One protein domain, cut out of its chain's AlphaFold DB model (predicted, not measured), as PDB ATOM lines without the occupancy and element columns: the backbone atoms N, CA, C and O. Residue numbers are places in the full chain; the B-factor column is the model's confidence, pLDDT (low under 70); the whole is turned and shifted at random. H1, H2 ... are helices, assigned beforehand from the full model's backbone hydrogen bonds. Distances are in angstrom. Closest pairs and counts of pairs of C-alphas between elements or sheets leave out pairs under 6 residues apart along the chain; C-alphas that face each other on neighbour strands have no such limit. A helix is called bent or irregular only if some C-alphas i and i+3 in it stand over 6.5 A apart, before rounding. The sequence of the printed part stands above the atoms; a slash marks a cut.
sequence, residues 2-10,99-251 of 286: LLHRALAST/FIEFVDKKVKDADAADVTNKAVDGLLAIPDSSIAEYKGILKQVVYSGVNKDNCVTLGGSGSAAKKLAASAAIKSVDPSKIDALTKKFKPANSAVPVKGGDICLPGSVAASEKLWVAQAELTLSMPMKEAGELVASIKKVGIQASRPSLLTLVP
ATOM      1  N   LEU A   2     -55.568  77.184   1.515       25.53
ATOM      2  CA  LEU A   2     -55.845  75.936   2.267       25.53
ATOM      3  C   LEU A   2     -54.615  75.311   2.941       25.53
ATOM      4  O   LEU A   2     -54.668  75.030   4.130       25.53
ATOM      5  N   LEU A   3     -53.469  75.265   2.253       26.55
ATOM      6  CA  LEU A   3     -52.167  74.946   2.865       26.55
ATOM      7  C   LEU A   3     -51.850  75.857   4.073       26.55
ATOM      8  O   LEU A   3     -51.215  75.459   5.034       26.55
ATOM      9  N   HIS A   4     -52.341  77.094   4.031       30.59
ATOM     10  CA  HIS A   4     -52.102  78.109   5.055       30.59
ATOM     11  C   HIS A   4     -53.065  77.980   6.234       30.59
ATOM     12  O   HIS A   4     -52.724  78.339   7.352       30.59
ATOM     13  N   ARG A   5     -54.264  77.449   5.971       35.09
ATOM     14  CA  ARG A   5     -55.263  77.072   6.967       35.09
ATOM     15  C   ARG A   5     -54.837  75.810   7.694       35.09
ATOM     16  O   ARG A   5     -54.817  75.840   8.907       35.09
ATOM     17  N   ALA A   6     -54.382  74.784   6.973       32.75
ATOM     18  CA  ALA A   6     -53.767  73.599   7.563       32.75
ATOM     19  C   ALA A   6     -52.556  73.973   8.426       32.75
ATOM     20  O   ALA A   6     -52.413  73.440   9.518       32.75
ATOM     21  N   LEU A   7     -51.738  74.945   8.004       35.34
ATOM     22  CA  LEU A   7     -50.612  75.423   8.805       35.34
ATOM     23  C   LEU A   7     -51.026  76.282  10.003       35.34
ATOM     24  O   LEU A   7     -50.458  76.115  11.071       35.34
ATOM     25  N   ALA A   8     -52.021  77.162   9.864       35.62
ATOM     26  CA  ALA A   8     -52.605  77.863  11.005       35.62
ATOM     27  C   ALA A   8     -53.164  76.841  12.005       35.62
ATOM     28  O   ALA A   8     -52.828  76.910  13.179       35.62
ATOM     29  N   SER A   9     -53.898  75.828  11.537       35.78
ATOM     30  CA  SER A   9     -54.369  74.684  12.322       35.78
ATOM     31  C   SER A   9     -53.227  73.884  12.945       35.78
ATOM     32  O   SER A   9     -53.316  73.544  14.115       35.78
ATOM     33  N   THR A  10     -52.122  73.664  12.230       39.06
ATOM     34  CA  THR A  10     -50.899  73.025  12.751       39.06
ATOM     35  C   THR A  10     -50.302  73.865  13.872       39.06
ATOM     36  O   THR A  10     -50.043  73.352  14.948       39.06
ATOM     37  N   PHE A  99     -42.088  79.286  13.180       69.62
ATOM     38  CA  PHE A  99     -42.331  77.979  12.592       69.62
ATOM     39  C   PHE A  99     -41.459  77.719  11.364       69.62
ATOM     40  O   PHE A  99     -40.839  76.662  11.290       69.62
ATOM     41  N   ILE A 100     -41.355  78.676  10.436       70.44
ATOM     42  CA  ILE A 100     -40.467  78.553   9.268       70.44
ATOM     43  C   ILE A 100     -39.016  78.399   9.734       70.44
ATOM     44  O   ILE A 100     -38.341  77.464   9.322       70.44
ATOM     45  N   GLU A 101     -38.569  79.231  10.681       75.88
ATOM     46  CA  GLU A 101     -37.232  79.131  11.274       75.88
ATOM     47  C   GLU A 101     -36.984  77.750  11.896       75.88
ATOM     48  O   GLU A 101     -35.891  77.195  11.784       75.88
ATOM     49  N   PHE A 102     -37.986  77.191  12.573       71.94
ATOM     50  CA  PHE A 102     -37.900  75.848  13.123       71.94
ATOM     51  C   PHE A 102     -37.752  74.797  12.019       71.94
ATOM     52  O   PHE A 102     -36.857  73.960  12.126       71.94
ATOM     53  N   VAL A 103     -38.574  74.849  10.967       69.25
ATOM     54  CA  VAL A 103     -38.483  73.912   9.837       69.25
ATOM     55  C   VAL A 103     -37.097  74.003   9.202       69.25
ATOM     56  O   VAL A 103     -36.394  72.998   9.174       69.25
ATOM     57  N   ASP A 104     -36.663  75.206   8.832       73.56
ATOM     58  CA  ASP A 104     -35.389  75.449   8.148       73.56
ATOM     59  C   ASP A 104     -34.169  75.025   8.987       73.56
ATOM     60  O   ASP A 104     -33.138  74.627   8.453       73.56
ATOM     61  N   LYS A 105     -34.247  75.111  10.324       79.56
ATOM     62  CA  LYS A 105     -33.113  74.778  11.207       79.56
ATOM     63  C   LYS A 105     -33.123  73.349  11.733       79.56
ATOM     64  O   LYS A 105     -32.093  72.900  12.246       79.56
ATOM     65  N   LYS A 106     -34.278  72.680  11.763       73.50
ATOM     66  CA  LYS A 106     -34.471  71.431  12.529       73.50
ATOM     67  C   LYS A 106     -34.978  70.271  11.694       73.50
ATOM     68  O   LYS A 106     -34.826  69.131  12.128       73.50
ATOM     69  N   VAL A 107     -35.546  70.544  10.528       71.12
ATOM     70  CA  VAL A 107     -35.967  69.526   9.573       71.12
ATOM     71  C   VAL A 107     -34.977  69.537   8.421       71.12
ATOM     72  O   VAL A 107     -34.553  70.593   7.968       71.12
ATOM     73  N   LYS A 108     -34.573  68.359   7.948       79.00
ATOM     74  CA  LYS A 108     -33.745  68.273   6.742       79.00
ATOM     75  C   LYS A 108     -34.536  68.779   5.537       79.00
ATOM     76  O   LYS A 108     -35.663  68.331   5.333       79.00
ATOM     77  N   ASP A 109     -33.912  69.596   4.693       80.31
ATOM     78  CA  ASP A 109     -34.545  70.179   3.499       80.31
ATOM     79  C   ASP A 109     -35.254  69.136   2.627       80.31
ATOM     80  O   ASP A 109     -36.397  69.333   2.228       80.31
ATOM     81  N   ALA A 110     -34.611  67.986   2.394       81.12
ATOM     82  CA  ALA A 110     -35.184  66.896   1.605       81.12
ATOM     83  C   ALA A 110     -36.454  66.296   2.235       81.12
ATOM     84  O   ALA A 110     -37.372  65.912   1.518       81.12
ATOM     85  N   ASP A 111     -36.528  66.232   3.566       75.81
ATOM     86  CA  ASP A 111     -37.696  65.695   4.266       75.81
ATOM     87  C   ASP A 111     -38.823  66.738   4.356       75.81
ATOM     88  O   ASP A 111     -39.995  66.391   4.223       75.81
ATOM     89  N   ALA A 112     -38.488  68.025   4.504       68.81
ATOM     90  CA  ALA A 112     -39.462  69.114   4.404       68.81
ATOM     91  C   ALA A 112     -40.059  69.214   2.985       68.81
ATOM     92  O   ALA A 112     -41.268  69.403   2.825       68.81
ATOM     93  N   ALA A 113     -39.223  69.045   1.957       74.19
ATOM     94  CA  ALA A 113     -39.628  68.970   0.557       74.19
ATOM     95  C   ALA A 113     -40.524  67.755   0.278       74.19
ATOM     96  O   ALA A 113     -41.540  67.897  -0.399       74.19
ATOM     97  N   ASP A 114     -40.189  66.580   0.819       76.56
ATOM     98  CA  ASP A 114     -40.995  65.360   0.678       76.56
ATOM     99  C   ASP A 114     -42.389  65.532   1.299       76.56
ATOM    100  O   ASP A 114     -43.389  65.337   0.607       76.56
ATOM    101  N   VAL A 115     -42.476  66.025   2.545       69.44
ATOM    102  CA  VAL A 115     -43.765  66.333   3.196       69.44
ATOM    103  C   VAL A 115     -44.579  67.306   2.351       69.44
ATOM    104  O   VAL A 115     -45.775  67.108   2.144       69.44
ATOM    105  N   THR A 116     -43.935  68.355   1.839       67.69
ATOM    106  CA  THR A 116     -44.616  69.386   1.050       67.69
ATOM    107  C   THR A 116     -45.127  68.831  -0.279       67.69
ATOM    108  O   THR A 116     -46.271  69.092  -0.645       67.69
ATOM    109  N   ASN A 117     -44.331  68.018  -0.978       75.00
ATOM    110  CA  ASN A 117     -44.757  67.359  -2.213       75.00
ATOM    111  C   ASN A 117     -45.925  66.397  -1.963       75.00
ATOM    112  O   ASN A 117     -46.919  66.465  -2.684       75.00
ATOM    113  N   LYS A 118     -45.865  65.571  -0.909       76.12
ATOM    114  CA  LYS A 118     -46.972  64.671  -0.542       76.12
ATOM    115  C   LYS A 118     -48.232  65.420  -0.126       76.12
ATOM    116  O   LYS A 118     -49.330  64.994  -0.470       76.12
ATOM    117  N   ALA A 119     -48.096  66.563   0.543       66.94
ATOM    118  CA  ALA A 119     -49.235  67.410   0.877       66.94
ATOM    119  C   ALA A 119     -49.886  68.000  -0.382       66.94
ATOM    120  O   ALA A 119     -51.110  68.025  -0.490       66.94
ATOM    121  N   VAL A 120     -49.085  68.450  -1.353       69.62
ATOM    122  CA  VAL A 120     -49.591  68.954  -2.639       69.62
ATOM    123  C   VAL A 120     -50.286  67.845  -3.427       69.62
ATOM    124  O   VAL A 120     -51.392  68.073  -3.915       69.62
ATOM    125  N   ASP A 121     -49.693  66.652  -3.497       77.31
ATOM    126  CA  ASP A 121     -50.286  65.494  -4.174       77.31
ATOM    127  C   ASP A 121     -51.617  65.088  -3.524       77.31
ATOM    128  O   ASP A 121     -52.625  64.947  -4.217       77.31
ATOM    129  N   GLY A 122     -51.662  65.018  -2.192       73.00
ATOM    130  CA  GLY A 122     -52.891  64.741  -1.453       73.00
ATOM    131  C   GLY A 122     -53.986  65.775  -1.685       73.00
ATOM    132  O   GLY A 122     -55.131  65.423  -1.966       73.00
ATOM    133  N   LEU A 123     -53.652  67.066  -1.641       70.25
ATOM    134  CA  LEU A 123     -54.631  68.120  -1.908       70.25
ATOM    135  C   LEU A 123     -55.129  68.100  -3.363       70.25
ATOM    136  O   LEU A 123     -56.299  68.390  -3.614       70.25
ATOM    137  N   LEU A 124     -54.272  67.764  -4.330       77.06
ATOM    138  CA  LEU A 124     -54.666  67.602  -5.732       77.06
ATOM    139  C   LEU A 124     -55.590  66.398  -5.947       77.06
ATOM    140  O   LEU A 124     -56.456  66.454  -6.824       77.06
ATOM    141  N   ALA A 125     -55.432  65.351  -5.140       81.75
ATOM    142  CA  ALA A 125     -56.217  64.127  -5.218       81.75
ATOM    143  C   ALA A 125     -57.618  64.249  -4.588       81.75
ATOM    144  O   ALA A 125     -58.491  63.442  -4.902       81.75
ATOM    145  N   ILE A 126     -57.870  65.265  -3.751       75.31
ATOM    146  CA  ILE A 126     -59.203  65.534  -3.188       75.31
ATOM    147  C   ILE A 126     -60.254  65.664  -4.317       75.31
ATOM    148  O   ILE A 126     -60.030  66.419  -5.271       75.31
ATOM    149  N   PRO A 127     -61.417  64.990  -4.230       84.31
ATOM    150  CA  PRO A 127     -62.483  65.115  -5.222       84.31
ATOM    151  C   PRO A 127     -63.015  66.547  -5.362       84.31
ATOM    152  O   PRO A 127     -63.216  67.260  -4.378       84.31
ATOM    153  N   ASP A 128     -63.313  66.966  -6.595       83.38
ATOM    154  CA  ASP A 128     -63.863  68.305  -6.857       83.38
ATOM    155  C   ASP A 128     -65.244  68.506  -6.205       83.38
ATOM    156  O   ASP A 128     -65.583  69.625  -5.817       83.38
ATOM    157  N   SER A 129     -66.016  67.426  -6.027       87.19
ATOM    158  CA  SER A 129     -67.289  67.432  -5.295       87.19
ATOM    159  C   SER A 129     -67.109  67.876  -3.843       87.19
ATOM    160  O   SER A 129     -67.825  68.766  -3.390       87.19
ATOM    161  N   SER A 130     -66.095  67.356  -3.148       78.88
ATOM    162  CA  SER A 130     -65.779  67.730  -1.764       78.88
ATOM    163  C   SER A 130     -65.331  69.190  -1.658       78.88
ATOM    164  O   SER A 130     -65.674  69.902  -0.714       78.88
ATOM    165  N   ILE A 131     -64.602  69.691  -2.662       74.50
ATOM    166  CA  ILE A 131     -64.208  71.107  -2.739       74.50
ATOM    167  C   ILE A 131     -65.433  71.999  -2.967       74.50
ATOM    168  O   ILE A 131     -65.518  73.093  -2.395       74.50
ATOM    169  N   ALA A 132     -66.378  71.558  -3.800       81.31
ATOM    170  CA  ALA A 132     -67.619  72.275  -4.059       81.31
ATOM    171  C   ALA A 132     -68.514  72.335  -2.811       81.31
ATOM    172  O   ALA A 132     -69.033  73.409  -2.495       81.31
ATOM    173  N   GLU A 133     -68.633  71.234  -2.072       81.81
ATOM    174  CA  GLU A 133     -69.342  71.181  -0.794       81.81
ATOM    175  C   GLU A 133     -68.691  72.102   0.244       81.81
ATOM    176  O   GLU A 133     -69.351  72.982   0.804       81.81
ATOM    177  N   TYR A 134     -67.368  72.001   0.414       78.69
ATOM    178  CA  TYR A 134     -66.613  72.872   1.312       78.69
ATOM    179  C   TYR A 134     -66.803  74.354   0.970       78.69
ATOM    180  O   TYR A 134     -67.049  75.179   1.850       78.69
ATOM    181  N   LYS A 135     -66.756  74.713  -0.319       79.31
ATOM    182  CA  LYS A 135     -67.077  76.069  -0.790       79.31
ATOM    183  C   LYS A 135     -68.497  76.483  -0.388       79.31
ATOM    184  O   LYS A 135     -68.690  77.632   0.015       79.31
ATOM    185  N   GLY A 136     -69.475  75.586  -0.526       80.50
ATOM    186  CA  GLY A 136     -70.860  75.801  -0.106       80.50
ATOM    187  C   GLY A 136     -70.947  76.166   1.373       80.50
ATOM    188  O   GLY A 136     -71.456  77.238   1.702       80.50
ATOM    189  N   ILE A 137     -70.335  75.354   2.239       79.00
ATOM    190  CA  ILE A 137     -70.278  75.583   3.690       79.00
ATOM    191  C   ILE A 137     -69.580  76.909   4.016       79.00
ATOM    192  O   ILE A 137     -70.088  77.700   4.815       79.00
ATOM    193  N   LEU A 138     -68.447  77.204   3.365       75.38
ATOM    194  CA  LEU A 138     -67.740  78.470   3.562       75.38
ATOM    195  C   LEU A 138     -68.639  79.673   3.267       75.38
ATOM    196  O   LEU A 138     -68.705  80.600   4.069       75.38
ATOM    197  N   LYS A 139     -69.336  79.651   2.127       83.94
ATOM    198  CA  LYS A 139     -70.159  80.775   1.672       83.94
ATOM    199  C   LYS A 139     -71.455  80.920   2.471       83.94
ATOM    200  O   LYS A 139     -71.857  82.039   2.768       83.94
ATOM    201  N   GLN A 140     -72.135  79.810   2.749       90.56
ATOM    202  CA  GLN A 140     -73.493  79.814   3.301       90.56
ATOM    203  C   GLN A 140     -73.521  79.809   4.829       90.56
ATOM    204  O   GLN A 140     -74.477  80.314   5.411       90.56
ATOM    205  N   VAL A 141     -72.491  79.250   5.469       87.62
ATOM    206  CA  VAL A 141     -72.461  79.041   6.922       87.62
ATOM    207  C   VAL A 141     -71.342  79.851   7.566       87.62
ATOM    208  O   VAL A 141     -71.612  80.699   8.411       87.62
ATOM    209  N   VAL A 142     -70.086  79.638   7.158       77.69
ATOM    210  CA  VAL A 142     -68.922  80.202   7.872       77.69
ATOM    211  C   VAL A 142     -68.806  81.720   7.695       77.69
ATOM    212  O   VAL A 142     -68.587  82.456   8.658       77.69
ATOM    213  N   TYR A 143     -68.941  82.191   6.457       80.94
ATOM    214  CA  TYR A 143     -68.788  83.599   6.088       80.94
ATOM    215  C   TYR A 143     -70.107  84.252   5.688       80.94
ATOM    216  O   TYR A 143     -70.117  85.276   5.007       80.94
ATOM    217  N   SER A 144     -71.230  83.679   6.121       92.56
ATOM    218  CA  SER A 144     -72.538  84.286   5.898       92.56
ATOM    219  C   SER A 144     -72.567  85.698   6.488       92.56
ATOM    220  O   SER A 144     -72.275  85.895   7.666       92.56
ATOM    221  N   GLY A 145     -72.843  86.698   5.647       89.88
ATOM    222  CA  GLY A 145     -72.848  88.112   6.036       89.88
ATOM    223  C   GLY A 145     -71.469  88.749   6.273       89.88
ATOM    224  O   GLY A 145     -71.410  89.951   6.525       89.88
ATOM    225  N   VAL A 146     -70.365  88.003   6.151       87.62
ATOM    226  CA  VAL A 146     -68.997  88.521   6.312       87.62
ATOM    227  C   VAL A 146     -68.449  88.983   4.965       87.62
ATOM    228  O   VAL A 146     -68.458  88.244   3.981       87.62
ATOM    229  N   ASN A 147     -67.926  90.203   4.909       89.75
ATOM    230  CA  ASN A 147     -67.288  90.772   3.728       89.75
ATOM    231  C   ASN A 147     -66.082  91.645   4.113       89.75
ATOM    232  O   ASN A 147     -65.799  91.882   5.285       89.75
ATOM    233  N   LYS A 148     -65.354  92.133   3.107       87.12
ATOM    234  CA  LYS A 148     -64.139  92.943   3.301       87.12
ATOM    235  C   LYS A 148     -64.370  94.248   4.084       87.12
ATOM    236  O   LYS A 148     -63.419  94.789   4.644       87.12
ATOM    237  N   ASP A 149     -65.600  94.754   4.110       91.00
ATOM    238  CA  ASP A 149     -65.930  96.050   4.701       91.00
ATOM    239  C   ASP A 149     -66.298  95.895   6.186       91.00
ATOM    240  O   ASP A 149     -65.934  96.745   6.999       91.00
ATOM    241  N   ASN A 150     -66.921  94.773   6.567       89.81
ATOM    242  CA  ASN A 150     -67.431  94.536   7.923       89.81
ATOM    243  C   ASN A 150     -66.669  93.481   8.746       89.81
ATOM    244  O   ASN A 150     -66.985  93.297   9.920       89.81
ATOM    245  N   CYS A 151     -65.690  92.780   8.167       86.12
ATOM    246  CA  CYS A 151     -65.023  91.693   8.879       86.12
ATOM    247  C   CYS A 151     -63.925  92.159   9.844       86.12
ATOM    248  O   CYS A 151     -63.230  93.158   9.608       86.12
ATOM    249  N   VAL A 152     -63.710  91.343  10.881       87.44
ATOM    250  CA  VAL A 152     -62.447  91.294  11.626       87.44
ATOM    251  C   VAL A 152     -61.484  90.359  10.899       87.44
ATOM    252  O   VAL A 152     -61.876  89.289  10.432       87.44
ATOM    253  N   THR A 153     -60.225  90.764  10.783       77.81
ATOM    254  CA  THR A 153     -59.169  89.994  10.121       77.81
ATOM    255  C   THR A 153     -58.335  89.210  11.116       77.81
ATOM    256  O   THR A 153     -58.031  89.711  12.193       77.81
ATOM    257  N   LEU A 154     -57.858  88.034  10.706       72.81
ATOM    258  CA  LEU A 154     -56.709  87.404  11.347       72.81
ATOM    259  C   LEU A 154     -55.448  88.163  10.918       72.81
ATOM    260  O   LEU A 154     -54.908  87.906   9.835       72.81
ATOM    261  N   GLY A 155     -55.021  89.129  11.730       72.12
ATOM    262  CA  GLY A 155     -53.926  90.032  11.379       72.12
ATOM    263  C   GLY A 155     -52.632  89.286  11.051       72.12
ATOM    264  O   GLY A 155     -52.290  88.297  11.699       72.12
ATOM    265  N   GLY A 156     -51.937  89.712   9.996       71.12
ATOM    266  CA  GLY A 156     -50.660  89.126   9.574       71.12
ATOM    267  C   GLY A 156     -50.762  87.783   8.847       71.12
ATOM    268  O   GLY A 156     -49.744  87.245   8.400       71.12
ATOM    269  N   SER A 157     -51.968  87.243   8.663       66.25
ATOM    270  CA  SER A 157     -52.200  85.996   7.925       66.25
ATOM    271  C   SER A 157     -51.774  86.076   6.454       66.25
ATOM    272  O   SER A 157     -51.236  85.106   5.917       66.25
ATOM    273  N   GLY A 158     -51.935  87.228   5.802       64.75
ATOM    274  CA  GLY A 158     -51.460  87.480   4.443       64.75
ATOM    275  C   GLY A 158     -49.935  87.580   4.353       64.75
ATOM    276  O   GLY A 158     -49.336  87.135   3.373       64.75
ATOM    277  N   SER A 159     -49.284  88.121   5.385       72.06
ATOM    278  CA  SER A 159     -47.818  88.149   5.491       72.06
ATOM    279  C   SER A 159     -47.261  86.741   5.703       72.06
ATOM    280  O   SER A 159     -46.423  86.285   4.922       72.06
ATOM    281  N   ALA A 160     -47.806  86.009   6.680       63.91
ATOM    282  CA  ALA A 160     -47.490  84.604   6.922       63.91
ATOM    283  C   ALA A 160     -47.649  83.769   5.642       63.91
ATOM    284  O   ALA A 160     -46.786  82.958   5.311       63.91
ATOM    285  N   ALA A 161     -48.702  84.039   4.867       59.53
ATOM    286  CA  ALA A 161     -48.942  83.378   3.596       59.53
ATOM    287  C   ALA A 161     -47.828  83.558   2.573       59.53
ATOM    288  O   ALA A 161     -47.318  82.590   2.006       59.53
ATOM    289  N   LYS A 162     -47.424  84.809   2.357       66.12
ATOM    290  CA  LYS A 162     -46.351  85.141   1.421       66.12
ATOM    291  C   LYS A 162     -45.030  84.501   1.840       66.12
ATOM    292  O   LYS A 162     -44.320  83.974   0.989       66.12
ATOM    293  N   LYS A 163     -44.721  84.500   3.139       66.81
ATOM    294  CA  LYS A 163     -43.491  83.899   3.674       66.81
ATOM    295  C   LYS A 163     -43.459  82.386   3.480       66.81
ATOM    296  O   LYS A 163     -42.454  81.854   3.024       66.81
ATOM    297  N   LEU A 164     -44.576  81.705   3.722       61.59
ATOM    298  CA  LEU A 164     -44.692  80.267   3.475       61.59
ATOM    299  C   LEU A 164     -44.541  79.926   1.997       61.59
ATOM    300  O   LEU A 164     -43.778  79.026   1.656       61.59
ATOM    301  N   ALA A 165     -45.210  80.673   1.117       63.19
ATOM    302  CA  ALA A 165     -45.058  80.502  -0.326       63.19
ATOM    303  C   ALA A 165     -43.606  80.717  -0.799       63.19
ATOM    304  O   ALA A 165     -43.189  80.135  -1.795       63.19
ATOM    305  N   ALA A 166     -42.826  81.525  -0.074       71.38
ATOM    306  CA  ALA A 166     -41.419  81.785  -0.360       71.38
ATOM    307  C   ALA A 166     -40.440  80.779   0.277       71.38
ATOM    308  O   ALA A 166     -39.240  80.869  -0.014       71.38
ATOM    309  N   SER A 167     -40.921  79.854   1.116       66.19
ATOM    310  CA  SER A 167     -40.094  78.857   1.808       66.19
ATOM    311  C   SER A 167     -39.400  77.901   0.833       66.19
ATOM    312  O   SER A 167     -39.906  77.626  -0.260       66.19
ATOM    313  N   ALA A 168     -38.240  77.374   1.234       74.06
ATOM    314  CA  ALA A 168     -37.473  76.427   0.423       74.06
ATOM    315  C   ALA A 168     -38.283  75.158   0.108       74.06
ATOM    316  O   ALA A 168     -38.289  74.693  -1.030       74.06
ATOM    317  N   ALA A 169     -39.047  74.662   1.085       67.00
ATOM    318  CA  ALA A 169     -39.895  73.489   0.923       67.00
ATOM    319  C   ALA A 169     -40.972  73.689  -0.162       67.00
ATOM    320  O   ALA A 169     -41.160  72.815  -1.003       67.00
ATOM    321  N   ILE A 170     -41.622  74.857  -0.227       64.75
ATOM    322  CA  ILE A 170     -42.614  75.146  -1.280       64.75
ATOM    323  C   ILE A 170     -41.954  75.355  -2.641       64.75
ATOM    324  O   ILE A 170     -42.455  74.852  -3.642       64.75
ATOM    325  N   LYS A 171     -40.802  76.032  -2.682       75.50
ATOM    326  CA  LYS A 171     -40.026  76.212  -3.920       75.50
ATOM    327  C   LYS A 171     -39.474  74.903  -4.490       75.50
ATOM    328  O   LYS A 171     -39.131  74.867  -5.665       75.50
ATOM    329  N   SER A 172     -39.380  73.853  -3.673       73.75
ATOM    330  CA  SER A 172     -38.956  72.519  -4.109       73.75
ATOM    331  C   SER A 172     -40.048  71.724  -4.836       73.75
ATOM    332  O   SER A 172     -39.750  70.702  -5.453       73.75
ATOM    333  N   VAL A 173     -41.309  72.163  -4.761       71.19
ATOM    334  CA  VAL A 173     -42.420  71.534  -5.484       71.19
ATOM    335  C   VAL A 173     -42.407  72.004  -6.933       71.19
ATOM    336  O   VAL A 173     -42.191  73.183  -7.209       71.19
ATOM    337  N   ASP A 174     -42.701  71.087  -7.854       81.62
ATOM    338  CA  ASP A 174     -42.902  71.416  -9.264       81.62
ATOM    339  C   ASP A 174     -43.917  72.576  -9.416       81.62
ATOM    340  O   ASP A 174     -45.067  72.450  -8.965       81.62
ATOM    341  N   PRO A 175     -43.537  73.700 -10.059       78.88
ATOM    342  CA  PRO A 175     -44.426  74.840 -10.267       78.88
ATOM    343  C   PRO A 175     -45.762  74.465 -10.921       78.88
ATOM    344  O   PRO A 175     -46.798  75.028 -10.569       78.88
ATOM    345  N   SER A 176     -45.774  73.466 -11.809       84.38
ATOM    346  CA  SER A 176     -46.995  72.994 -12.468       84.38
ATOM    347  C   SER A 176     -47.999  72.376 -11.485       84.38
ATOM    348  O   SER A 176     -49.208  72.578 -11.633       84.38
ATOM    349  N   LYS A 177     -47.522  71.695 -10.432       75.38
ATOM    350  CA  LYS A 177     -48.376  71.171  -9.356       75.38
ATOM    351  C   LYS A 177     -48.947  72.296  -8.498       75.38
ATOM    352  O   LYS A 177     -50.121  72.252  -8.137       75.38
ATOM    353  N   ILE A 178     -48.152  73.327  -8.207       72.06
ATOM    354  CA  ILE A 178     -48.613  74.513  -7.468       72.06
ATOM    355  C   ILE A 178     -49.676  75.281  -8.266       72.06
ATOM    356  O   ILE A 178     -50.694  75.700  -7.702       72.06
ATOM    357  N   ASP A 179     -49.502  75.402  -9.582       73.38
ATOM    358  CA  ASP A 179     -50.490  76.002 -10.479       73.38
ATOM    359  C   ASP A 179     -51.779  75.178 -10.543       73.38
ATOM    360  O   ASP A 179     -52.878  75.734 -10.439       73.38
ATOM    361  N   ALA A 180     -51.667  73.853 -10.676       72.69
ATOM    362  CA  ALA A 180     -52.811  72.947 -10.655       72.69
ATOM    363  C   ALA A 180     -53.582  73.054  -9.330       72.69
ATOM    364  O   ALA A 180     -54.806  73.199  -9.332       72.69
ATOM    365  N   LEU A 181     -52.867  73.085  -8.203       69.19
ATOM    366  CA  LEU A 181     -53.454  73.206  -6.871       69.19
ATOM    367  C   LEU A 181     -54.175  74.547  -6.707       69.19
ATOM    368  O   LEU A 181     -55.303  74.612  -6.210       69.19
ATOM    369  N   THR A 182     -53.546  75.625  -7.174       68.94
ATOM    370  CA  THR A 182     -54.126  76.970  -7.156       68.94
ATOM    371  C   THR A 182     -55.411  77.025  -7.977       68.94
ATOM    372  O   THR A 182     -56.406  77.578  -7.506       68.94
ATOM    373  N   LYS A 183     -55.429  76.417  -9.171       77.31
ATOM    374  CA  LYS A 183     -56.623  76.330 -10.026       77.31
ATOM    375  C   LYS A 183     -57.733  75.516  -9.363       77.31
ATOM    376  O   LYS A 183     -58.854  76.013  -9.270       77.31
ATOM    377  N   LYS A 184     -57.409  74.329  -8.840       73.12
ATOM    378  CA  LYS A 184     -58.364  73.403  -8.210       73.12
ATOM    379  C   LYS A 184     -59.082  74.033  -7.014       73.12
ATOM    380  O   LYS A 184     -60.300  73.949  -6.903       73.12
ATOM    381  N   PHE A 185     -58.356  74.758  -6.161       71.69
ATOM    382  CA  PHE A 185     -58.931  75.383  -4.962       71.69
ATOM    383  C   PHE A 185     -59.383  76.834  -5.138       71.69
ATOM    384  O   PHE A 185     -59.949  77.408  -4.203       71.69
ATOM    385  N   LYS A 186     -59.189  77.445  -6.314       74.81
ATOM    386  CA  LYS A 186     -59.675  78.804  -6.605       74.81
ATOM    387  C   LYS A 186     -61.156  78.998  -6.236       74.81
ATOM    388  O   LYS A 186     -61.452  80.011  -5.598       74.81
ATOM    389  N   PRO A 187     -62.082  78.060  -6.539       68.69
ATOM    390  CA  PRO A 187     -63.489  78.219  -6.178       68.69
ATOM    391  C   PRO A 187     -63.718  78.309  -4.665       68.69
ATOM    392  O   PRO A 187     -64.437  79.203  -4.222       68.69
ATOM    393  N   ALA A 188     -63.089  77.441  -3.869       67.94
ATOM    394  CA  ALA A 188     -63.209  77.468  -2.410       67.94
ATOM    395  C   ALA A 188     -62.532  78.705  -1.800       67.94
ATOM    396  O   ALA A 188     -63.109  79.364  -0.941       67.94
ATOM    397  N   ASN A 189     -61.350  79.084  -2.298       68.75
ATOM    398  CA  ASN A 189     -60.635  80.275  -1.833       68.75
ATOM    399  C   ASN A 189     -61.423  81.565  -2.111       68.75
ATOM    400  O   ASN A 189     -61.385  82.484  -1.304       68.75
ATOM    401  N   SER A 190     -62.181  81.627  -3.213       72.00
ATOM    402  CA  SER A 190     -63.022  82.793  -3.527       72.00
ATOM    403  C   SER A 190     -64.194  82.999  -2.560       72.00
ATOM    404  O   SER A 190     -64.737  84.097  -2.496       72.00
ATOM    405  N   ALA A 191     -64.579  81.968  -1.799       71.75
ATOM    406  CA  ALA A 191     -65.608  82.066  -0.764       71.75
ATOM    407  C   ALA A 191     -65.069  82.626   0.564       71.75
ATOM    408  O   ALA A 191     -65.829  82.768   1.517       71.75
ATOM    409  N   VAL A 192     -63.768  82.917   0.641       76.75
ATOM    410  CA  VAL A 192     -63.101  83.444   1.831       76.75
ATOM    411  C   VAL A 192     -62.920  84.949   1.667       76.75
ATOM    412  O   VAL A 192     -62.127  85.370   0.821       76.75
ATOM    413  N   PRO A 193     -63.610  85.779   2.463       76.81
ATOM    414  CA  PRO A 193     -63.402  87.214   2.420       76.81
ATOM    415  C   PRO A 193     -61.992  87.570   2.902       76.81
ATOM    416  O   PRO A 193     -61.459  86.964   3.838       76.81
ATOM    417  N   VAL A 194     -61.394  88.567   2.255       75.00
ATOM    418  CA  VAL A 194     -60.080  89.111   2.610       75.00
ATOM    419  C   VAL A 194     -60.155  90.626   2.730       75.00
ATOM    420  O   VAL A 194     -60.856  91.281   1.954       75.00
ATOM    421  N   LYS A 195     -59.402  91.191   3.674       80.31
ATOM    422  CA  LYS A 195     -59.295  92.636   3.905       80.31
ATOM    423  C   LYS A 195     -57.830  92.979   4.147       80.31
ATOM    424  O   LYS A 195     -57.175  92.360   4.974       80.31
ATOM    425  N   GLY A 196     -57.284  93.904   3.357       80.25
ATOM    426  CA  GLY A 196     -55.859  94.262   3.436       80.25
ATOM    427  C   GLY A 196     -54.884  93.120   3.098       80.25
ATOM    428  O   GLY A 196     -53.703  93.222   3.401       80.25
ATOM    429  N   GLY A 197     -55.358  92.037   2.470       69.06
ATOM    430  CA  GLY A 197     -54.566  90.831   2.205       69.06
ATOM    431  C   GLY A 197     -54.608  89.782   3.322       69.06
ATOM    432  O   GLY A 197     -54.162  88.660   3.091       69.06
ATOM    433  N   ASP A 198     -55.193  90.110   4.474       72.69
ATOM    434  CA  ASP A 198     -55.447  89.175   5.565       72.69
ATOM    435  C   ASP A 198     -56.808  88.488   5.398       72.69
ATOM    436  O   ASP A 198     -57.742  89.037   4.801       72.69
ATOM    437  N   ILE A 199     -56.923  87.265   5.920       73.94
ATOM    438  CA  ILE A 199     -58.185  86.520   5.907       73.94
ATOM    439  C   ILE A 199     -59.146  87.098   6.942       73.94
ATOM    440  O   ILE A 199     -58.757  87.395   8.071       73.94
ATOM    441  N   CYS A 200     -60.417  87.214   6.578       76.19
ATOM    442  CA  CYS A 200     -61.462  87.503   7.546       76.19
ATOM    443  C   CYS A 200     -61.703  86.286   8.457       76.19
ATOM    444  O   CYS A 200     -61.631  85.128   8.018       76.19
ATOM    445  N   LEU A 201     -62.018  86.555   9.722       78.62
ATOM    446  CA  LEU A 201     -62.512  85.559  10.668       78.62
ATOM    447  C   LEU A 201     -63.963  85.167  10.336       78.62
ATOM    448  O   LEU A 201     -64.667  85.938   9.673       78.62
ATOM    449  N   PRO A 202     -64.420  83.973  10.763       80.44
ATOM    450  CA  PRO A 202     -65.836  83.610  10.718       80.44
ATOM    451  C   PRO A 202     -66.712  84.675  11.389       80.44
ATOM    452  O   PRO A 202     -66.255  85.382  12.281       80.44
ATOM    453  N   GLY A 203     -67.981  84.787  10.992       81.94
ATOM    454  CA  GLY A 203     -68.863  85.842  11.520       81.94
ATOM    455  C   GLY A 203     -69.295  85.644  12.978       81.94
ATOM    456  O   GLY A 203     -69.879  86.543  13.579       81.94
ATOM    457  N   SER A 204     -69.061  84.458  13.542       89.25
ATOM    458  CA  SER A 204     -69.483  84.089  14.890       89.25
ATOM    459  C   SER A 204     -68.711  82.882  15.425       89.25
ATOM    460  O   SER A 204     -68.035  82.167  14.680       89.25
ATOM    461  N   VAL A 205     -68.883  82.614  16.721       87.56
ATOM    462  CA  VAL A 205     -68.396  81.396  17.388       87.56
ATOM    463  C   VAL A 205     -68.929  80.148  16.678       87.56
ATOM    464  O   VAL A 205     -68.137  79.333  16.226       87.56
ATOM    465  N   ALA A 206     -70.246  80.045  16.469       89.62
ATOM    466  CA  ALA A 206     -70.860  78.898  15.791       89.62
ATOM    467  C   ALA A 206     -70.334  78.702  14.354       89.62
ATOM    468  O   ALA A 206     -70.122  77.577  13.903       89.62
ATOM    469  N   ALA A 207     -70.067  79.796  13.633       83.56
ATOM    470  CA  ALA A 207     -69.444  79.738  12.315       83.56
ATOM    471  C   ALA A 207     -67.992  79.223  12.375       83.56
ATOM    472  O   ALA A 207     -67.558  78.506  11.471       83.56
ATOM    473  N   SER A 208     -67.254  79.541  13.444       75.44
ATOM    474  CA  SER A 208     -65.922  78.989  13.714       75.44
ATOM    475  C   SER A 208     -65.975  77.480  13.940       75.44
ATOM    476  O   SER A 208     -65.233  76.750  13.294       75.44
ATOM    477  N   GLU A 209     -66.900  76.981  14.764       81.06
ATOM    478  CA  GLU A 209     -67.096  75.535  14.970       81.06
ATOM    479  C   GLU A 209     -67.274  74.791  13.642       81.06
ATOM    480  O   GLU A 209     -66.593  73.800  13.367       81.06
ATOM    481  N   LYS A 210     -68.147  75.322  12.775       79.38
ATOM    482  CA  LYS A 210     -68.418  74.744  11.455       79.38
ATOM    483  C   LYS A 210     -67.227  74.839  10.508       79.38
ATOM    484  O   LYS A 210     -67.044  73.932   9.703       79.38
ATOM    485  N   LEU A 211     -66.391  75.875  10.611       72.88
ATOM    486  CA  LEU A 211     -65.162  75.971   9.821       72.88
ATOM    487  C   LEU A 211     -64.199  74.818  10.132       72.88
ATOM    488  O   LEU A 211     -63.681  74.210   9.195       72.88
ATOM    489  N   TRP A 212     -63.980  74.508  11.412       70.69
ATOM    490  CA  TRP A 212     -63.072  73.434  11.828       70.69
ATOM    491  C   TRP A 212     -63.569  72.058  11.389       70.69
ATOM    492  O   TRP A 212     -62.799  71.274  10.836       70.69
ATOM    493  N   VAL A 213     -64.867  71.799  11.554       74.25
ATOM    494  CA  VAL A 213     -65.502  70.563  11.078       74.25
ATOM    495  C   VAL A 213     -65.415  70.455   9.553       74.25
ATOM    496  O   VAL A 213     -64.997  69.427   9.041       74.25
ATOM    497  N   ALA A 214     -65.710  71.524   8.810       67.75
ATOM    498  CA  ALA A 214     -65.671  71.498   7.345       67.75
ATOM    499  C   ALA A 214     -64.249  71.348   6.778       67.75
ATOM    500  O   ALA A 214     -64.054  70.740   5.729       67.75
ATOM    501  N   GLN A 215     -63.239  71.907   7.452       69.31
ATOM    502  CA  GLN A 215     -61.832  71.676   7.106       69.31
ATOM    503  C   GLN A 215     -61.431  70.218   7.336       69.31
ATOM    504  O   GLN A 215     -60.675  69.663   6.531       69.31
ATOM    505  N   ALA A 216     -61.957  69.620   8.409       68.94
ATOM    506  CA  ALA A 216     -61.783  68.210   8.687       68.94
ATOM    507  C   ALA A 216     -62.474  67.338   7.620       68.94
ATOM    508  O   ALA A 216     -61.843  66.491   7.011       68.94
ATOM    509  N   GLU A 217     -63.729  67.598   7.271       72.00
ATOM    510  CA  GLU A 217     -64.408  66.849   6.200       72.00
ATOM    511  C   GLU A 217     -63.674  66.943   4.858       72.00
ATOM    512  O   GLU A 217     -63.407  65.937   4.204       72.00
ATOM    513  N   LEU A 218     -63.263  68.156   4.468       68.50
ATOM    514  CA  LEU A 218     -62.566  68.360   3.202       68.50
ATOM    515  C   LEU A 218     -61.287  67.532   3.126       68.50
ATOM    516  O   LEU A 218     -61.029  66.888   2.112       68.50
ATOM    517  N   THR A 219     -60.459  67.565   4.166       65.75
ATOM    518  CA  THR A 219     -59.184  66.851   4.091       65.75
ATOM    519  C   THR A 219     -59.404  65.345   4.330       65.75
ATOM    520  O   THR A 219     -58.699  64.547   3.723       65.75
ATOM    521  N   LEU A 220     -60.486  64.938   5.026       70.56
ATOM    522  CA  LEU A 220     -60.925  63.541   5.159       70.56
ATOM    523  C   LEU A 220     -61.495  63.001   3.844       70.56
ATOM    524  O   LEU A 220     -61.783  61.820   3.752       70.56
ATOM    525  N   SER A 221     -61.639  63.829   2.813       70.81
ATOM    526  CA  SER A 221     -61.964  63.366   1.465       70.81
ATOM    527  C   SER A 221     -60.730  63.097   0.594       70.81
ATOM    528  O   SER A 221     -60.869  62.666  -0.551       70.81
ATOM    529  N   MET A 222     -59.520  63.343   1.112       71.50
ATOM    530  CA  MET A 222     -58.275  62.974   0.438       71.50
ATOM    531  C   MET A 222     -58.232  61.458   0.216       71.50
ATOM    532  O   MET A 222     -58.462  60.708   1.167       71.50
ATOM    533  N   PRO A 223     -57.905  60.974  -0.995       74.88
ATOM    534  CA  PRO A 223     -57.818  59.545  -1.218       74.88
ATOM    535  C   PRO A 223     -56.718  58.903  -0.369       74.88
ATOM    536  O   PRO A 223     -55.673  59.480  -0.066       74.88
ATOM    537  N   MET A 224     -56.988  57.663   0.018       71.06
ATOM    538  CA  MET A 224     -56.209  56.897   0.984       71.06
ATOM    539  C   MET A 224     -54.713  56.807   0.713       71.06
ATOM    540  O   MET A 224     -53.907  56.785   1.643       71.06
ATOM    541  N   LYS A 225     -54.348  56.638  -0.557       79.44
ATOM    542  CA  LYS A 225     -52.964  56.399  -0.940       79.44
ATOM    543  C   LYS A 225     -52.138  57.641  -0.624       79.44
ATOM    544  O   LYS A 225     -51.143  57.560   0.091       79.44
ATOM    545  N   GLU A 226     -52.593  58.787  -1.104       77.62
ATOM    546  CA  GLU A 226     -51.949  60.077  -0.909       77.62
ATOM    547  C   GLU A 226     -51.965  60.480   0.569       77.62
ATOM    548  O   GLU A 226     -50.955  60.946   1.099       77.62
ATOM    549  N   ALA A 227     -53.073  60.205   1.258       66.62
ATOM    550  CA  ALA A 227     -53.208  60.367   2.697       66.62
ATOM    551  C   ALA A 227     -52.148  59.569   3.485       66.62
ATOM    552  O   ALA A 227     -51.419  60.121   4.315       66.62
ATOM    553  N   GLY A 228     -52.021  58.269   3.206       62.94
ATOM    554  CA  GLY A 228     -51.053  57.393   3.865       62.94
ATOM    555  C   GLY A 228     -49.602  57.797   3.594       62.94
ATOM    556  O   GLY A 228     -48.778  57.804   4.512       62.94
ATOM    557  N   GLU A 229     -49.293  58.191   2.357       75.56
ATOM    558  CA  GLU A 229     -47.973  58.702   1.978       75.56
ATOM    559  C   GLU A 229     -47.626  60.004   2.718       75.56
ATOM    560  O   GLU A 229     -46.509  60.147   3.227       75.56
ATOM    561  N   LEU A 230     -48.588  60.924   2.848       68.06
ATOM    562  CA  LEU A 230     -48.423  62.163   3.605       68.06
ATOM    563  C   LEU A 230     -48.131  61.891   5.087       68.06
ATOM    564  O   LEU A 230     -47.162  62.427   5.632       68.06
ATOM    565  N   VAL A 231     -48.908  61.020   5.741       66.88
ATOM    566  CA  VAL A 231     -48.669  60.675   7.154       66.88
ATOM    567  C   VAL A 231     -47.337  59.968   7.360       66.88
ATOM    568  O   VAL A 231     -46.645  60.251   8.341       66.88
ATOM    569  N   ALA A 232     -46.937  59.085   6.445       67.69
ATOM    570  CA  ALA A 232     -45.639  58.425   6.526       67.69
ATOM    571  C   ALA A 232     -44.486  59.444   6.475       67.69
ATOM    572  O   ALA A 232     -43.573  59.386   7.307       67.69
ATOM    573  N   SER A 233     -44.562  60.411   5.556       67.00
ATOM    574  CA  SER A 233     -43.569  61.481   5.420       67.00
ATOM    575  C   SER A 233     -43.525  62.382   6.661       67.00
ATOM    576  O   SER A 233     -42.466  62.650   7.235       67.00
ATOM    577  N   ILE A 234     -44.691  62.752   7.187       64.31
ATOM    578  CA  ILE A 234     -44.795  63.570   8.398       64.31
ATOM    579  C   ILE A 234     -44.248  62.845   9.627       64.31
ATOM    580  O   ILE A 234     -43.521  63.441  10.424       64.31
ATOM    581  N   LYS A 235     -44.533  61.548   9.777       63.75
ATOM    582  CA  LYS A 235     -43.982  60.731  10.865       63.75
ATOM    583  C   LYS A 235     -42.453  60.703  10.818       63.75
ATOM    584  O   LYS A 235     -41.811  60.775  11.866       63.75
ATOM    585  N   LYS A 236     -41.867  60.637   9.620       67.94
ATOM    586  CA  LYS A 236     -40.413  60.696   9.413       67.94
ATOM    587  C   LYS A 236     -39.826  62.036   9.873       67.94
ATOM    588  O   LYS A 236     -38.794  62.042  10.542       67.94
ATOM    589  N   VAL A 237     -40.487  63.155   9.567       64.31
ATOM    590  CA  VAL A 237     -40.078  64.494  10.028       64.31
ATOM    591  C   VAL A 237     -40.262  64.658  11.538       64.31
ATOM    592  O   VAL A 237     -39.368  65.164  12.214       64.31
ATOM    593  N   GLY A 238     -41.370  64.170  12.101       58.59
ATOM    594  CA  GLY A 238     -41.674  64.282  13.532       58.59
ATOM    595  C   GLY A 238     -40.619  63.647  14.447       58.59
ATOM    596  O   GLY A 238     -40.405  64.120  15.559       58.59
ATOM    597  N   ILE A 239     -39.896  62.629  13.969       60.59
ATOM    598  CA  ILE A 239     -38.779  62.002  14.700       60.59
ATOM    599  C   ILE A 239     -37.556  62.932  14.802       60.59
ATOM    600  O   ILE A 239     -36.777  62.824  15.749       60.59
ATOM    601  N   GLN A 240     -37.375  63.852  13.853       61.81
ATOM    602  CA  GLN A 240     -36.214  64.755  13.801       61.81
ATOM    603  C   GLN A 240     -36.341  65.916  14.782       61.81
ATOM    604  O   GLN A 240     -35.354  66.512  15.216       61.81
ATOM    605  N   ALA A 241     -37.569  66.229  15.161       59.53
ATOM    606  CA  ALA A 241     -37.862  67.402  15.928       59.53
ATOM    607  C   ALA A 241     -37.929  67.103  17.432       59.53
ATOM    608  O   ALA A 241     -38.866  66.512  17.966       59.53
ATOM    609  N   SER A 242     -36.879  67.526  18.135       54.97
ATOM    610  CA  SER A 242     -36.726  67.303  19.571       54.97
ATOM    611  C   SER A 242     -37.575  68.264  20.412       54.97
ATOM    612  O   SER A 242     -37.827  69.404  20.021       54.97
ATOM    613  N   ARG A 243     -37.951  67.850  21.634       49.94
ATOM    614  CA  ARG A 243     -38.678  68.704  22.596       49.94
ATOM    615  C   ARG A 243     -38.026  70.084  22.809       49.94
ATOM    616  O   ARG A 243     -38.759  71.064  22.775       49.94
ATOM    617  N   PRO A 244     -36.696  70.221  22.988       55.75
ATOM    618  CA  PRO A 244     -36.074  71.542  23.107       55.75
ATOM    619  C   PRO A 244     -36.274  72.421  21.870       55.75
ATOM    620  O   PRO A 244     -36.426  73.629  21.999       55.75
ATOM    621  N   SER A 245     -36.313  71.813  20.682       57.28
ATOM    622  CA  SER A 245     -36.527  72.526  19.422       57.28
ATOM    623  C   SER A 245     -37.968  73.001  19.261       57.28
ATOM    624  O   SER A 245     -38.196  73.999  18.600       57.28
ATOM    625  N   LEU A 246     -38.932  72.325  19.886       55.66
ATOM    626  CA  LEU A 246     -40.313  72.798  19.953       55.66
ATOM    627  C   LEU A 246     -40.536  73.924  20.933       55.66
ATOM    628  O   LEU A 246     -41.367  74.796  20.699       55.66
ATOM    629  N   LEU A 247     -39.834  73.868  22.063       56.78
ATOM    630  CA  LEU A 247     -39.994  74.852  23.124       56.78
ATOM    631  C   LEU A 247     -39.622  76.261  22.648       56.78
ATOM    632  O   LEU A 247     -40.046  77.232  23.262       56.78
ATOM    633  N   THR A 248     -38.902  76.399  21.532       63.59
ATOM    634  CA  THR A 248     -38.636  77.699  20.901       63.59
ATOM    635  C   THR A 248     -39.871  78.315  20.234       63.59
ATOM    636  O   THR A 248     -39.903  79.531  20.056       63.59
ATOM    637  N   LEU A 249     -40.892  77.517  19.896       61.50
ATOM    638  CA  LEU A 249     -42.174  78.000  19.371       61.50
ATOM    639  C   LEU A 249     -43.082  78.533  20.485       61.50
ATOM    640  O   LEU A 249     -43.985  79.322  20.215       61.50
ATOM    641  N   VAL A 250     -42.827  78.142  21.738       58.28
ATOM    642  CA  VAL A 250     -43.678  78.478  22.885       58.28
ATOM    643  C   VAL A 250     -43.732  79.985  23.152       58.28
ATOM    644  O   VAL A 250     -44.839  80.516  23.180       58.28
ATOM    645  N   PRO A 251     -42.606  80.719  23.266       63.28
ATOM    646  CA  PRO A 251     -42.656  82.166  23.487       63.28
ATOM    647  C   PRO A 251     -43.336  82.924  22.341       63.28
ATOM    648  O   PRO A 251     -43.979  83.942  22.568       63.28
TER     649      PRO A 251
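Overview. This is residues 2 to 10 and 99 to 251 of the 286 residues of an uncharacterized protein of Fragilariopsis cylindrus CCMP1102 (UniProt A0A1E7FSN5). What does one see first? The short helix H1 sits near the middle, touching no helix, and other helices wrap round it as a partly open ring: H3 beside H9 and H4 beside H8 make the two arms of a V, H7 packs on H3 and H4, and H5 lies at the V's open side. The small helices H2 and H10 sit at the far end of the arm of H3 and H9. What is it built of? The printed part has 162 residues with ten named helices, H1 to H10 in chain order, and no named strand; the class is all helix. It is compact, with a radius of gyration of the C-alphas of 16.3 A and spans of 44 by 37 by 27 A.

Arrangement. What stands near the first helix? H1, residues 2 to 10, is close to but not clearly touching H5, residues 157 to 165; their closest C-alphas, of His 4 and Ala 161, are 6.3 A apart. H1 is near H8, residues 205 to 219, with 9 pairs of C-alphas within 10 A. Which helix is the hub? H3, residues 109 to 125, touches H6, residues 168 to 171, H7, residues 175 to 189, and H9, residues 224 to 238; the closest C-alphas are Ala 113 and Ala 169 at 4.5 A, Leu 124 and Leu 181 at 5.8 A, and Gly 122 and Glu 226 at 4.8 A. H3 and H9 run opposite ways at a shallow tilt of 22 degrees, H3 and H7 the same way at a steep tilt of 49 degrees. What of the others? H4, residues 128 to 142, touches H8 at a shallow tilt of 5 degrees, opposite ways, with Val 142 and Ala 207 the closest C-alphas at 4.5 A, and touches H7, whose residues 184 to 189 alone meet it, Lys 135 and Ala 188 being closest at 4.4 A. H2, residues 99 to 106, and H10, residues 243 to 247, only just touch, with 3 pairs of C-alphas within 8 A, the closest Phe 102 and Ser 245 at 7.3 A. Are the helix backbones complete? Every O i to N i+4 pair is within hydrogen-bond range in H1, H2, H3, H5, H8, H9 and H10, but 10 of 11 in H4 and 9 of 11 in H7; H6 is too short for such a pair.

Along the chain. Where do the first and last helices lie? H1 begins at C-alpha 2, (-55.845, 75.936, 2.267), and H10 ends at C-alpha 247, (-39.994, 74.852, 23.124). How long are the longer helices? From first to last C-alpha H3 measures 24.1 A, H8 21.8 A, H9 20.6 A, H4 19.6 A and H7 19.1 A. H7 is irregular: C-alphas 184 and 187 are 7.3 A apart.

Size, cuts and confidence. Is anything missing? Residues 11 to 98 are not printed, and C-alphas 10 and 99 are 9.9 A apart across the cut. Which links are long? Those from H4 to H5 and from H7 to H8; in the latter residues 194 to 195 pair antiparallel with residues 198 to 199. Where is confidence low? The mean pLDDT of the printed part is 71.1, and 62 residues are under 70, among them residues 2 to 10 and 230 to 251.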